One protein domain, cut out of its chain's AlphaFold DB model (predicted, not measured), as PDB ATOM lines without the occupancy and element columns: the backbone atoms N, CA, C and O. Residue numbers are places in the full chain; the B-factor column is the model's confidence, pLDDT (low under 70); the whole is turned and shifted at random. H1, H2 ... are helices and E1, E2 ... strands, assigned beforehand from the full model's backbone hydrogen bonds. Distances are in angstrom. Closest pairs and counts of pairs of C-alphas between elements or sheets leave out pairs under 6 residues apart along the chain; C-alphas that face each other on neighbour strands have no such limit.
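What this domain is: This is residues 32 to 106 of the 109 residues of an uncharacterized protein of Lentilactobacillus hilgardii (UniProt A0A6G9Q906). A small three-stranded sheet has the longest helix, H1, packed on one face, with H2 folded back beside H1, while short H3 stands on the opposite face at edge strand E1. The 75 printed residues include H1, H2, H3, E1, E2, E3 in chain order; the class is mixed. The sheet, order E1 E2 E3, is a meander, each strand the antiparallel neighbour of the one before. The whole is compact, radius of gyration of the C-alphas 11.4 A, spans 27 by 25 by 20 A.

How they stand to each other: E2, residues 89 to 95, forms hairpins with E1, residues 68 to 71 (N 70 and O 90, 2.9 A), and E3, residues 98 to 104 (N 93 and O 100, 2.9 A). H1, residues 33 to 43, is on the sheet; its closest C-alphas to E3 are Val 37 and Ala 101, 5.3 A. H2, residues 47 to 52, touches H1 in a helical hairpin, closest C-alphas Arg 38 and Ala 50, 4.7 A. H3, residues 59 to 64, stands up from the opposite face, closest C-alphas to E1 Ser 62 and Ile 69, 4.9 A. O i to N i+4 pairs are within hydrogen-bond range throughout H1 and H3, and 1 of 2 in H2.

Where its parts are: H1 starts at C-alpha 33 (-71.537, 480.965, -3.753) and spans 15.2 A; E2 spans 19.3 A; E3 spans 18.7 A, ending at C-alpha 104 (-69.312, 489.010, 7.781).

The domain as a whole: The farthest C-alphas, Gly 83 and Ser 96, are 32.3 A apart. The printed part has no cut; the E1 to E2 link is long, 17 residues. No printed residue is under 70 in pLDDT.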
ATOM      1  N   SER A  32     -74.499 479.906  -7.474       92.38
ATOM      2  CA  SER A  32     -73.138 479.658  -6.995       92.38
ATOM      3  C   SER A  32     -72.765 480.597  -5.850       92.38
ATOM      4  O   SER A  32     -73.156 481.766  -5.860       92.38
ATOM      5  N   PRO A  33     -71.951 480.138  -4.884       92.56
ATOM      6  CA  PRO A  33     -71.537 480.965  -3.753       92.56
ATOM      7  C   PRO A  33     -70.764 482.216  -4.195       92.56
ATOM      8  O   PRO A  33     -70.942 483.285  -3.622       92.56
ATOM      9  N   ARG A  34     -69.963 482.126  -5.267       94.38
ATOM     10  CA  ARG A  34     -69.232 483.285  -5.811       94.38
ATOM     11  C   ARG A  34     -70.175 484.334  -6.383       94.38
ATOM     12  O   ARG A  34     -70.011 485.520  -6.120       94.38
ATOM     13  N   ASN A  35     -71.166 483.905  -7.157       93.94
ATOM     14  CA  ASN A  35     -72.121 484.833  -7.747       93.94
ATOM     15  C   ASN A  35     -73.076 485.404  -6.687       93.94
ATOM     16  O   ASN A  35     -73.453 486.564  -6.806       93.94
ATOM     17  N   ALA A  36     -73.375 484.665  -5.612       94.06
ATOM     18  CA  ALA A  36     -74.099 485.193  -4.457       94.06
ATOM     19  C   ALA A  36     -73.339 486.345  -3.775       94.06
ATOM     20  O   ALA A  36     -73.948 487.361  -3.444       94.06
ATOM     21  N   VAL A  37     -72.009 486.236  -3.630       95.50
ATOM     22  CA  VAL A  37     -71.167 487.346  -3.142       95.50
ATOM     23  C   VAL A  37     -71.253 488.546  -4.080       95.50
ATOM     24  O   VAL A  37     -71.544 489.649  -3.631       95.50
ATOM     25  N   ARG A  38     -71.074 488.345  -5.391       94.62
ATOM     26  CA  ARG A  38     -71.167 489.438  -6.377       94.62
ATOM     27  C   ARG A  38     -72.543 490.104  -6.370       94.62
ATOM     28  O   ARG A  38     -72.634 491.324  -6.411       94.62
ATOM     29  N   LEU A  39     -73.613 489.319  -6.264       93.50
ATOM     30  CA  LEU A  39     -74.977 489.827  -6.142       93.50
ATOM     31  C   LEU A  39     -75.138 490.677  -4.877       93.50
ATOM     32  O   LEU A  39     -75.753 491.739  -4.929       93.50
ATOM     33  N   ARG A  40     -74.540 490.250  -3.758       93.69
ATOM     34  CA  ARG A  40     -74.535 491.041  -2.528       93.69
ATOM     35  C   ARG A  40     -73.754 492.346  -2.683       93.69
ATOM     36  O   ARG A  40     -74.247 493.379  -2.256       93.69
ATOM     37  N   MET A  41     -72.602 492.324  -3.348       93.56
ATOM     38  CA  MET A  41     -71.833 493.536  -3.657       93.56
ATOM     39  C   MET A  41     -72.624 494.517  -4.533       93.56
ATOM     40  O   MET A  41     -72.601 495.719  -4.283       93.56
ATOM     41  N   ILE A  42     -73.359 494.018  -5.536       92.88
ATOM     42  CA  ILE A  42     -74.270 494.839  -6.353       92.88
ATOM     43  C   ILE A  42     -75.347 495.463  -5.462       92.88
ATOM     44  O   ILE A  42     -75.595 496.662  -5.557       92.88
ATOM     45  N   HIS A  43     -75.957 494.662  -4.585       90.94
ATOM     46  CA  HIS A  43     -76.978 495.123  -3.645       90.94
ATOM     47  C   HIS A  43     -76.441 496.180  -2.667       90.94
ATOM     48  O   HIS A  43     -77.155 497.116  -2.322       90.94
ATOM     49  N   ASP A  44     -75.182 496.063  -2.247       90.50
ATOM     50  CA  ASP A  44     -74.519 497.038  -1.380       90.50
ATOM     51  C   ASP A  44     -74.067 498.309  -2.140       90.50
ATOM     52  O   ASP A  44     -73.504 499.211  -1.533       90.50
ATOM     53  N   GLY A  45     -74.323 498.419  -3.452       91.06
ATOM     54  CA  GLY A  45     -74.027 499.621  -4.244       91.06
ATOM     55  C   GLY A  45     -72.669 499.614  -4.949       91.06
ATOM     56  O   GLY A  45     -72.245 500.647  -5.465       91.06
ATOM     57  N   HIS A  46     -72.005 498.457  -5.047       92.31
ATOM     58  CA  HIS A  46     -70.685 498.303  -5.673       92.31
ATOM     59  C   HIS A  46     -70.720 497.444  -6.956       92.31
ATOM     60  O   HIS A  46     -69.986 496.457  -7.064       92.31
ATOM     61  N   PRO A  47     -71.539 497.790  -7.973       91.94
ATOM     62  CA  PRO A  47     -71.749 496.933  -9.139       91.94
ATOM     63  C   PRO A  47     -70.497 496.762 -10.008       91.94
ATOM     64  O   PRO A  47     -70.258 495.674 -10.523       91.94
ATOM     65  N   VAL A  48     -69.667 497.802 -10.144       91.69
ATOM     66  CA  VAL A  48     -68.430 497.735 -10.945       91.69
ATOM     67  C   VAL A  48     -67.425 496.773 -10.309       91.69
ATOM     68  O   VAL A  48     -66.880 495.906 -10.989       91.69
ATOM     69  N   MET A  49     -67.235 496.876  -8.992       92.00
ATOM     70  CA  MET A  49     -66.355 495.979  -8.239       92.00
ATOM     71  C   MET A  49     -66.891 494.548  -8.235       92.00
ATOM     72  O   MET A  49     -66.123 493.604  -8.362       92.00
ATOM     73  N   ALA A  50     -68.211 494.366  -8.148       92.56
ATOM     74  CA  ALA A  50     -68.827 493.043  -8.176       92.56
ATOM     75  C   ALA A  50     -68.518 492.258  -9.462       92.56
ATOM     76  O   ALA A  50     -68.363 491.038  -9.418       92.56
ATOM     77  N   ILE A  51     -68.419 492.943 -10.605       90.00
ATOM     78  CA  ILE A  51     -68.127 492.312 -11.899       90.00
ATOM     79  C   ILE A  51     -66.680 491.807 -11.951       90.00
ATOM     80  O   ILE A  51     -66.427 490.703 -12.436       90.00
ATOM     81  N   THR A  52     -65.730 492.595 -11.446       91.12
ATOM     82  CA  THR A  52     -64.292 492.288 -11.517       91.12
ATOM     83  C   THR A  52     -63.794 491.450 -10.342       91.12
ATOM     84  O   THR A  52     -62.754 490.795 -10.448       91.12
ATOM     85  N   CYS A  53     -64.537 491.424  -9.237       92.75
ATOM     86  CA  CYS A  53     -64.180 490.671  -8.049       92.75
ATOM     87  C   CYS A  53     -64.180 489.162  -8.325       92.75
ATOM     88  O   CYS A  53     -65.072 488.619  -8.991       92.75
ATOM     89  N   ASN A  54     -63.202 488.456  -7.755       94.81
ATOM     90  CA  ASN A  54     -63.132 486.997  -7.762       94.81
ATOM     91  C   ASN A  54     -63.204 486.457  -6.322       94.81
ATOM     92  O   ASN A  54     -62.158 486.216  -5.715       94.81
ATOM     93  N   PRO A  55     -64.419 486.269  -5.770       95.62
ATOM     94  CA  PRO A  55     -64.591 485.699  -4.442       95.62
ATOM     95  C   PRO A  55     -64.000 484.291  -4.369       95.62
ATOM     96  O   PRO A  55     -64.227 483.462  -5.260       95.62
ATOM     97  N   TYR A  56     -63.282 483.997  -3.292       96.12
ATOM     98  CA  TYR A  56     -62.664 482.696  -3.052       96.12
ATOM     99  C   TYR A  56     -63.120 482.117  -1.715       96.12
ATOM    100  O   TYR A  56     -63.445 482.849  -0.788       96.12
ATOM    101  N   HIS A  57     -63.174 480.788  -1.632       96.56
ATOM    102  CA  HIS A  57     -63.539 480.098  -0.400       96.56
ATOM    103  C   HIS A  57     -62.375 480.173   0.588       96.56
ATOM    104  O   HIS A  57     -61.288 479.662   0.302       96.56
ATOM    105  N   ASP A  58     -62.617 480.793   1.734       94.38
ATOM    106  CA  ASP A  58     -61.627 480.984   2.781       94.38
ATOM    107  C   ASP A  58     -61.743 479.850   3.797       94.38
ATOM    108  O   ASP A  58     -62.623 479.844   4.661       94.38
ATOM    109  N   LYS A  59     -60.902 478.826   3.640       94.06
ATOM    110  CA  LYS A  59     -60.996 477.595   4.436       94.06
ATOM    111  C   LYS A  59     -60.667 477.829   5.909       94.06
ATOM    112  O   LYS A  59     -61.261 477.164   6.758       94.06
ATOM    113  N   ASP A  60     -59.753 478.750   6.194       92.62
ATOM    114  CA  ASP A  60     -59.271 479.001   7.548       92.62
ATOM    115  C   ASP A  60     -60.346 479.729   8.352       92.62
ATOM    116  O   ASP A  60     -60.767 479.237   9.403       92.62
ATOM    117  N   TYR A  61     -60.909 480.808   7.797       91.12
ATOM    118  CA  TYR A  61     -62.047 481.490   8.415       91.12
ATOM    119  C   TYR A  61     -63.303 480.620   8.448       91.12
ATOM    120  O   TYR A  61     -64.053 480.664   9.425       91.12
ATOM    121  N   SER A  62     -63.526 479.784   7.429       93.12
ATOM    122  CA  SER A  62     -64.669 478.865   7.430       93.12
ATOM    123  C   SER A  62     -64.593 477.849   8.567       93.12
ATOM    124  O   SER A  62     -65.595 477.570   9.229       93.12
ATOM    125  N   ARG A  63     -63.394 477.309   8.824       93.38
ATOM    126  CA  ARG A  63     -63.147 476.394   9.942       93.38
ATOM    127  C   ARG A  63     -63.276 477.116  11.280       93.38
ATOM    128  O   ARG A  63     -63.916 476.585  12.180       93.38
ATOM    129  N   TYR A  64     -62.700 478.311  11.396       91.31
ATOM    130  CA  TYR A  64     -62.729 479.100  12.626       91.31
ATOM    131  C   TYR A  64     -64.154 479.492  13.040       91.31
ATOM    132  O   TYR A  64     -64.524 479.361  14.203       91.31
ATOM    133  N   LEU A  65     -64.984 479.916  12.082       90.25
ATOM    134  CA  LEU A  65     -66.362 480.358  12.330       90.25
ATOM    135  C   LEU A  65     -67.406 479.245  12.201       90.25
ATOM    136  O   LEU A  65     -68.601 479.519  12.331       90.25
ATOM    137  N   ASN A  66     -66.969 478.013  11.925       92.31
ATOM    138  CA  ASN A  66     -67.822 476.855  11.663       92.31
ATOM    139  C   ASN A  66     -68.968 477.167  10.674       92.31
ATOM    140  O   ASN A  66     -70.130 476.812  10.876       92.31
ATOM    141  N   THR A  67     -68.653 477.909   9.611       92.19
ATOM    142  CA  THR A  67     -69.610 478.333   8.583       92.19
ATOM    143  C   THR A  67     -68.889 478.516   7.252       92.19
ATOM    144  O   THR A  67     -67.674 478.644   7.227       92.19
ATOM    145  N   THR A  68     -69.594 478.516   6.121       95.38
ATOM    146  CA  THR A  68     -68.937 478.721   4.819       95.38
ATOM    147  C   THR A  68     -68.641 480.203   4.618       95.38
ATOM    148  O   THR A  68     -69.567 481.007   4.501       95.38
ATOM    149  N   ILE A  69     -67.361 480.559   4.553       96.12
ATOM    150  CA  ILE A  69     -66.883 481.926   4.351       96.12
ATOM    151  C   ILE A  69     -66.252 482.059   2.971       96.12
ATOM    152  O   ILE A  69     -65.381 481.283   2.574       96.12
ATOM    153  N   TYR A  70     -66.693 483.070   2.235       96.56
ATOM    154  CA  TYR A  70     -66.030 483.529   1.026       96.56
ATOM    155  C   TYR A  70     -65.408 484.890   1.282       96.56
ATOM    156  O   TYR A  70     -66.073 485.793   1.782       96.56
ATOM    157  N   SER A  71     -64.154 485.038   0.893       95.50
ATOM    158  CA  SER A  71     -63.397 486.274   1.028       95.50
ATOM    159  C   SER A  71     -63.198 486.914  -0.341       95.50
ATOM    160  O   SER A  71     -63.219 486.248  -1.382       95.50
ATOM    161  N   ILE A  72     -63.008 488.228  -0.342       95.31
ATOM    162  CA  ILE A  72     -62.626 489.003  -1.524       95.31
ATOM    163  C   ILE A  72     -61.216 489.568  -1.343       95.31
ATOM    164  O   ILE A  72     -60.672 489.598  -0.237       95.31
ATOM    165  N   SER A  73     -60.573 489.962  -2.442       93.06
ATOM    166  CA  SER A  73     -59.230 490.541  -2.367       93.06
ATOM    167  C   SER A  73     -59.264 491.882  -1.634       93.06
ATOM    168  O   SER A  73     -60.248 492.610  -1.737       93.06
ATOM    169  N   LYS A  74     -58.173 492.250  -0.949       90.38
ATOM    170  CA  LYS A  74     -58.065 493.526  -0.215       90.38
ATOM    171  C   LYS A  74     -58.403 494.746  -1.079       90.38
ATOM    172  O   LYS A  74     -59.026 495.678  -0.594       90.38
ATOM    173  N   LYS A  75     -58.044 494.713  -2.368       90.94
ATOM    174  CA  LYS A  75     -58.352 495.780  -3.341       90.94
ATOM    175  C   LYS A  75     -59.849 495.941  -3.643       90.94
ATOM    176  O   LYS A  75     -60.251 496.989  -4.128       90.94
ATOM    177  N   ASP A  76     -60.636 494.895  -3.397       92.75
ATOM    178  CA  ASP A  76     -62.070 494.848  -3.679       92.75
ATOM    179  C   ASP A  76     -62.902 495.058  -2.397       92.75
ATOM    180  O   ASP A  76     -64.127 494.999  -2.450       92.75
ATOM    181  N   GLN A  77     -62.261 495.280  -1.242       92.94
ATOM    182  CA  GLN A  77     -62.951 495.555   0.020       92.94
ATOM    183  C   GLN A  77     -63.580 496.947   0.002       92.94
ATOM    184  O   GLN A  77     -63.030 497.888  -0.570       92.94
ATOM    185  N   TYR A  78     -64.735 497.084   0.646       91.44
ATOM    186  CA  TYR A  78     -65.486 498.338   0.699       91.44
ATOM    187  C   TYR A  78     -66.126 498.546   2.069       91.44
ATOM    188  O   TYR A  78     -66.307 497.602   2.836       91.44
ATOM    189  N   SER A  79     -66.472 499.787   2.394       90.25
ATOM    190  CA  SER A  79     -67.183 500.097   3.634       90.25
ATOM    191  C   SER A  79     -68.599 499.535   3.591       90.25
ATOM    192  O   SER A  79     -69.316 499.731   2.615       90.25
ATOM    193  N   SER A  80     -69.023 498.875   4.669       87.00
ATOM    194  CA  SER A  80     -70.415 498.448   4.837       87.00
ATOM    195  C   SER A  80     -71.370 499.627   4.629       87.00
ATOM    196  O   SER A  80     -71.006 500.770   4.899       87.00
ATOM    197  N   ALA A  81     -72.613 499.361   4.219       78.81
ATOM    198  CA  ALA A  81     -73.627 500.400   4.010       78.81
ATOM    199  C   ALA A  81     -73.839 501.301   5.245       78.81
ATOM    200  O   ALA A  81     -74.225 502.457   5.110       78.81
ATOM    201  N   SER A  82     -73.562 500.788   6.450       79.44
ATOM    202  CA  SER A  82     -73.623 501.559   7.697       79.44
ATOM    203  C   SER A  82     -72.321 502.287   8.062       79.44
ATOM    204  O   SER A  82     -72.281 502.968   9.077       79.44
ATOM    205  N   GLY A  83     -71.237 502.099   7.306       79.25
ATOM    206  CA  GLY A  83     -69.913 502.685   7.550       79.25
ATOM    207  C   GLY A  83     -69.120 502.075   8.713       79.25
ATOM    208  O   GLY A  83     -67.992 502.486   8.960       79.25
ATOM    209  N   ASN A  84     -69.673 501.087   9.421       83.00
ATOM    210  CA  ASN A  84     -69.119 500.629  10.705       83.00
ATOM    211  C   ASN A  84     -67.949 499.640  10.582       83.00
ATOM    212  O   ASN A  84     -67.243 499.410  11.559       83.00
ATOM    213  N   PHE A  85     -67.778 499.003   9.423       86.81
ATOM    214  CA  PHE A  85     -66.720 498.021   9.190       86.81
ATOM    215  C   PHE A  85     -66.423 497.867   7.696       86.81
ATOM    216  O   PHE A  85     -67.263 498.185   6.848       86.81
ATOM    217  N   LEU A  86     -65.234 497.348   7.386       90.81
ATOM    218  CA  LEU A  86     -64.844 496.965   6.031       90.81
ATOM    219  C   LEU A  86     -65.399 495.581   5.696       90.81
ATOM    220  O   LEU A  86     -65.169 494.603   6.407       90.81
ATOM    221  N   VAL A  87     -66.134 495.500   4.595       92.94
ATOM    222  CA  VAL A  87     -66.652 494.259   4.036       92.94
ATOM    223  C   VAL A  87     -65.553 493.623   3.193       92.94
ATOM    224  O   VAL A  87     -65.214 494.105   2.113       92.94
ATOM    225  N   GLY A  88     -64.992 492.530   3.705       93.31
ATOM    226  CA  GLY A  88     -64.038 491.686   2.978       93.31
ATOM    227  C   GLY A  88     -64.365 490.196   3.009       93.31
ATOM    228  O   GLY A  88     -63.754 489.420   2.276       93.31
ATOM    229  N   MET A  89     -65.339 489.805   3.829       94.94
ATOM    230  CA  MET A  89     -65.761 488.426   4.024       94.94
ATOM    231  C   MET A  89     -67.276 488.333   3.955       94.94
ATOM    232  O   MET A  89     -68.005 489.236   4.370       94.94
ATOM    233  N   TYR A  90     -67.745 487.203   3.457       95.69
ATOM    234  CA  TYR A  90     -69.150 486.906   3.283       95.69
ATOM    235  C   TYR A  90     -69.437 485.534   3.844       95.69
ATOM    236  O   TYR A  90     -68.833 484.538   3.441       95.69
ATOM    237  N   ARG A  91     -70.418 485.476   4.736       95.19
ATOM    238  CA  ARG A  91     -71.022 484.214   5.127       95.19
ATOM    239  C   ARG A  91     -71.955 483.762   4.018       95.19
ATOM    240  O   ARG A  91     -72.814 484.526   3.581       95.19
ATOM    241  N   ILE A  92     -71.781 482.521   3.590       96.12
ATOM    242  CA  ILE A  92     -72.619 481.881   2.589       96.12
ATOM    243  C   ILE A  92     -73.620 480.968   3.283       96.12
ATOM    244  O   ILE A  92     -73.242 480.062   4.027       96.12
ATOM    245  N   GLN A  93     -74.898 481.175   2.993       94.12
ATOM    246  CA  GLN A  93     -75.976 480.278   3.387       94.12
ATOM    247  C   GLN A  93     -76.533 479.591   2.145       94.12
ATOM    248  O   GLN A  93     -76.741 480.217   1.107       94.12
ATOM    249  N   ARG A  94     -76.752 478.279   2.239       91.56
ATOM    250  CA  ARG A  94     -77.318 477.476   1.155       91.56
ATOM    251  C   ARG A  94     -78.774 477.144   1.468       91.56
ATOM    252  O   ARG A  94     -79.059 476.510   2.479       91.56
ATOM    253  N   HIS A  95     -79.672 477.502   0.558       86.81
ATOM    254  CA  HIS A  95     -81.095 477.181   0.585       86.81
ATOM    255  C   HIS A  95     -81.417 476.234  -0.581       86.81
ATOM    256  O   HIS A  95     -81.661 476.679  -1.701       86.81
ATOM    257  N   SER A  96     -81.365 474.918  -0.338       85.69
ATOM    258  CA  SER A  96     -81.481 473.842  -1.347       85.69
ATOM    259  C   SER A  96     -80.479 473.955  -2.513       85.69
ATOM    260  O   SER A  96     -79.427 473.302  -2.501       85.69
ATOM    261  N   PHE A  97     -80.784 474.789  -3.508       82.25
ATOM    262  CA  PHE A  97     -79.989 475.039  -4.717       82.25
ATOM    263  C   PHE A  97     -79.524 476.500  -4.855       82.25
ATOM    264  O   PHE A  97     -78.721 476.797  -5.737       82.25
ATOM    265  N   LEU A  98     -80.000 477.398  -3.990       89.69
ATOM    266  CA  LEU A  98     -79.642 478.814  -3.983       89.69
ATOM    267  C   LEU A  98     -78.646 479.125  -2.874       89.69
ATOM    268  O   LEU A  98     -78.654 478.502  -1.813       89.69
ATOM    269  N   TYR A  99     -77.811 480.120  -3.124       93.75
ATOM    270  CA  TYR A  99     -76.829 480.642  -2.195       93.75
ATOM    271  C   TYR A  99     -77.125 482.109  -1.923       93.75
ATOM    272  O   TYR A  99     -77.303 482.913  -2.841       93.75
ATOM    273  N   THR A 100     -77.147 482.467  -0.650       93.44
ATOM    274  CA  THR A 100     -77.244 483.847  -0.188       93.44
ATOM    275  C   THR A 100     -75.940 484.215   0.503       93.44
ATOM    276  O   THR A 100     -75.308 483.387   1.162       93.44
ATOM    277  N   ALA A 101     -75.500 485.454   0.300       94.69
ATOM    278  CA  ALA A 101     -74.291 485.984   0.907       94.69
ATOM    279  C   ALA A 101     -74.655 487.142   1.835       94.69
ATOM    280  O   ALA A 101     -75.389 488.054   1.445       94.69
ATOM    281  N   THR A 102     -74.121 487.120   3.050       93.75
ATOM    282  CA  THR A 102     -74.258 488.210   4.022       93.75
ATOM    283  C   THR A 102     -72.879 488.709   4.430       93.75
ATOM    284  O   THR A 102     -72.004 487.871   4.666       93.75
ATOM    285  N   PRO A 103     -72.665 490.032   4.538       92.75
ATOM    286  CA  PRO A 103     -71.385 490.574   4.976       92.75
ATOM    287  C   PRO A 103     -71.052 490.049   6.376       92.75
ATOM    288  O   PRO A 103     -71.878 490.105   7.287       92.75
ATOM    289  N   GLN A 104     -69.850 489.504   6.523       91.00
ATOM    290  CA  GLN A 104     -69.312 489.010   7.781       91.00
ATOM    291  C   GLN A 104     -68.280 490.043   8.263       91.00
ATOM    292  O   GLN A 104     -67.284 490.249   7.567       91.00
ATOM    293  N   PRO A 105     -68.510 490.724   9.400       84.94
ATOM    294  CA  PRO A 105     -67.520 491.637   9.954       84.94
ATOM    295  C   PRO A 105     -66.270 490.851  10.351       84.94
ATOM    296  O   PRO A 105     -66.377 489.701  10.793       84.94
ATOM    297  N   ASP A 106     -65.106 491.475  10.194       71.69
ATOM    298  CA  ASP A 106     -63.856 490.885  10.656       71.69
ATOM    299  C   ASP A 106     -63.874 490.832  12.189       71.69
ATOM    300  O   ASP A 106     -64.181 491.819  12.860       71.69
TER     301      ASP A 106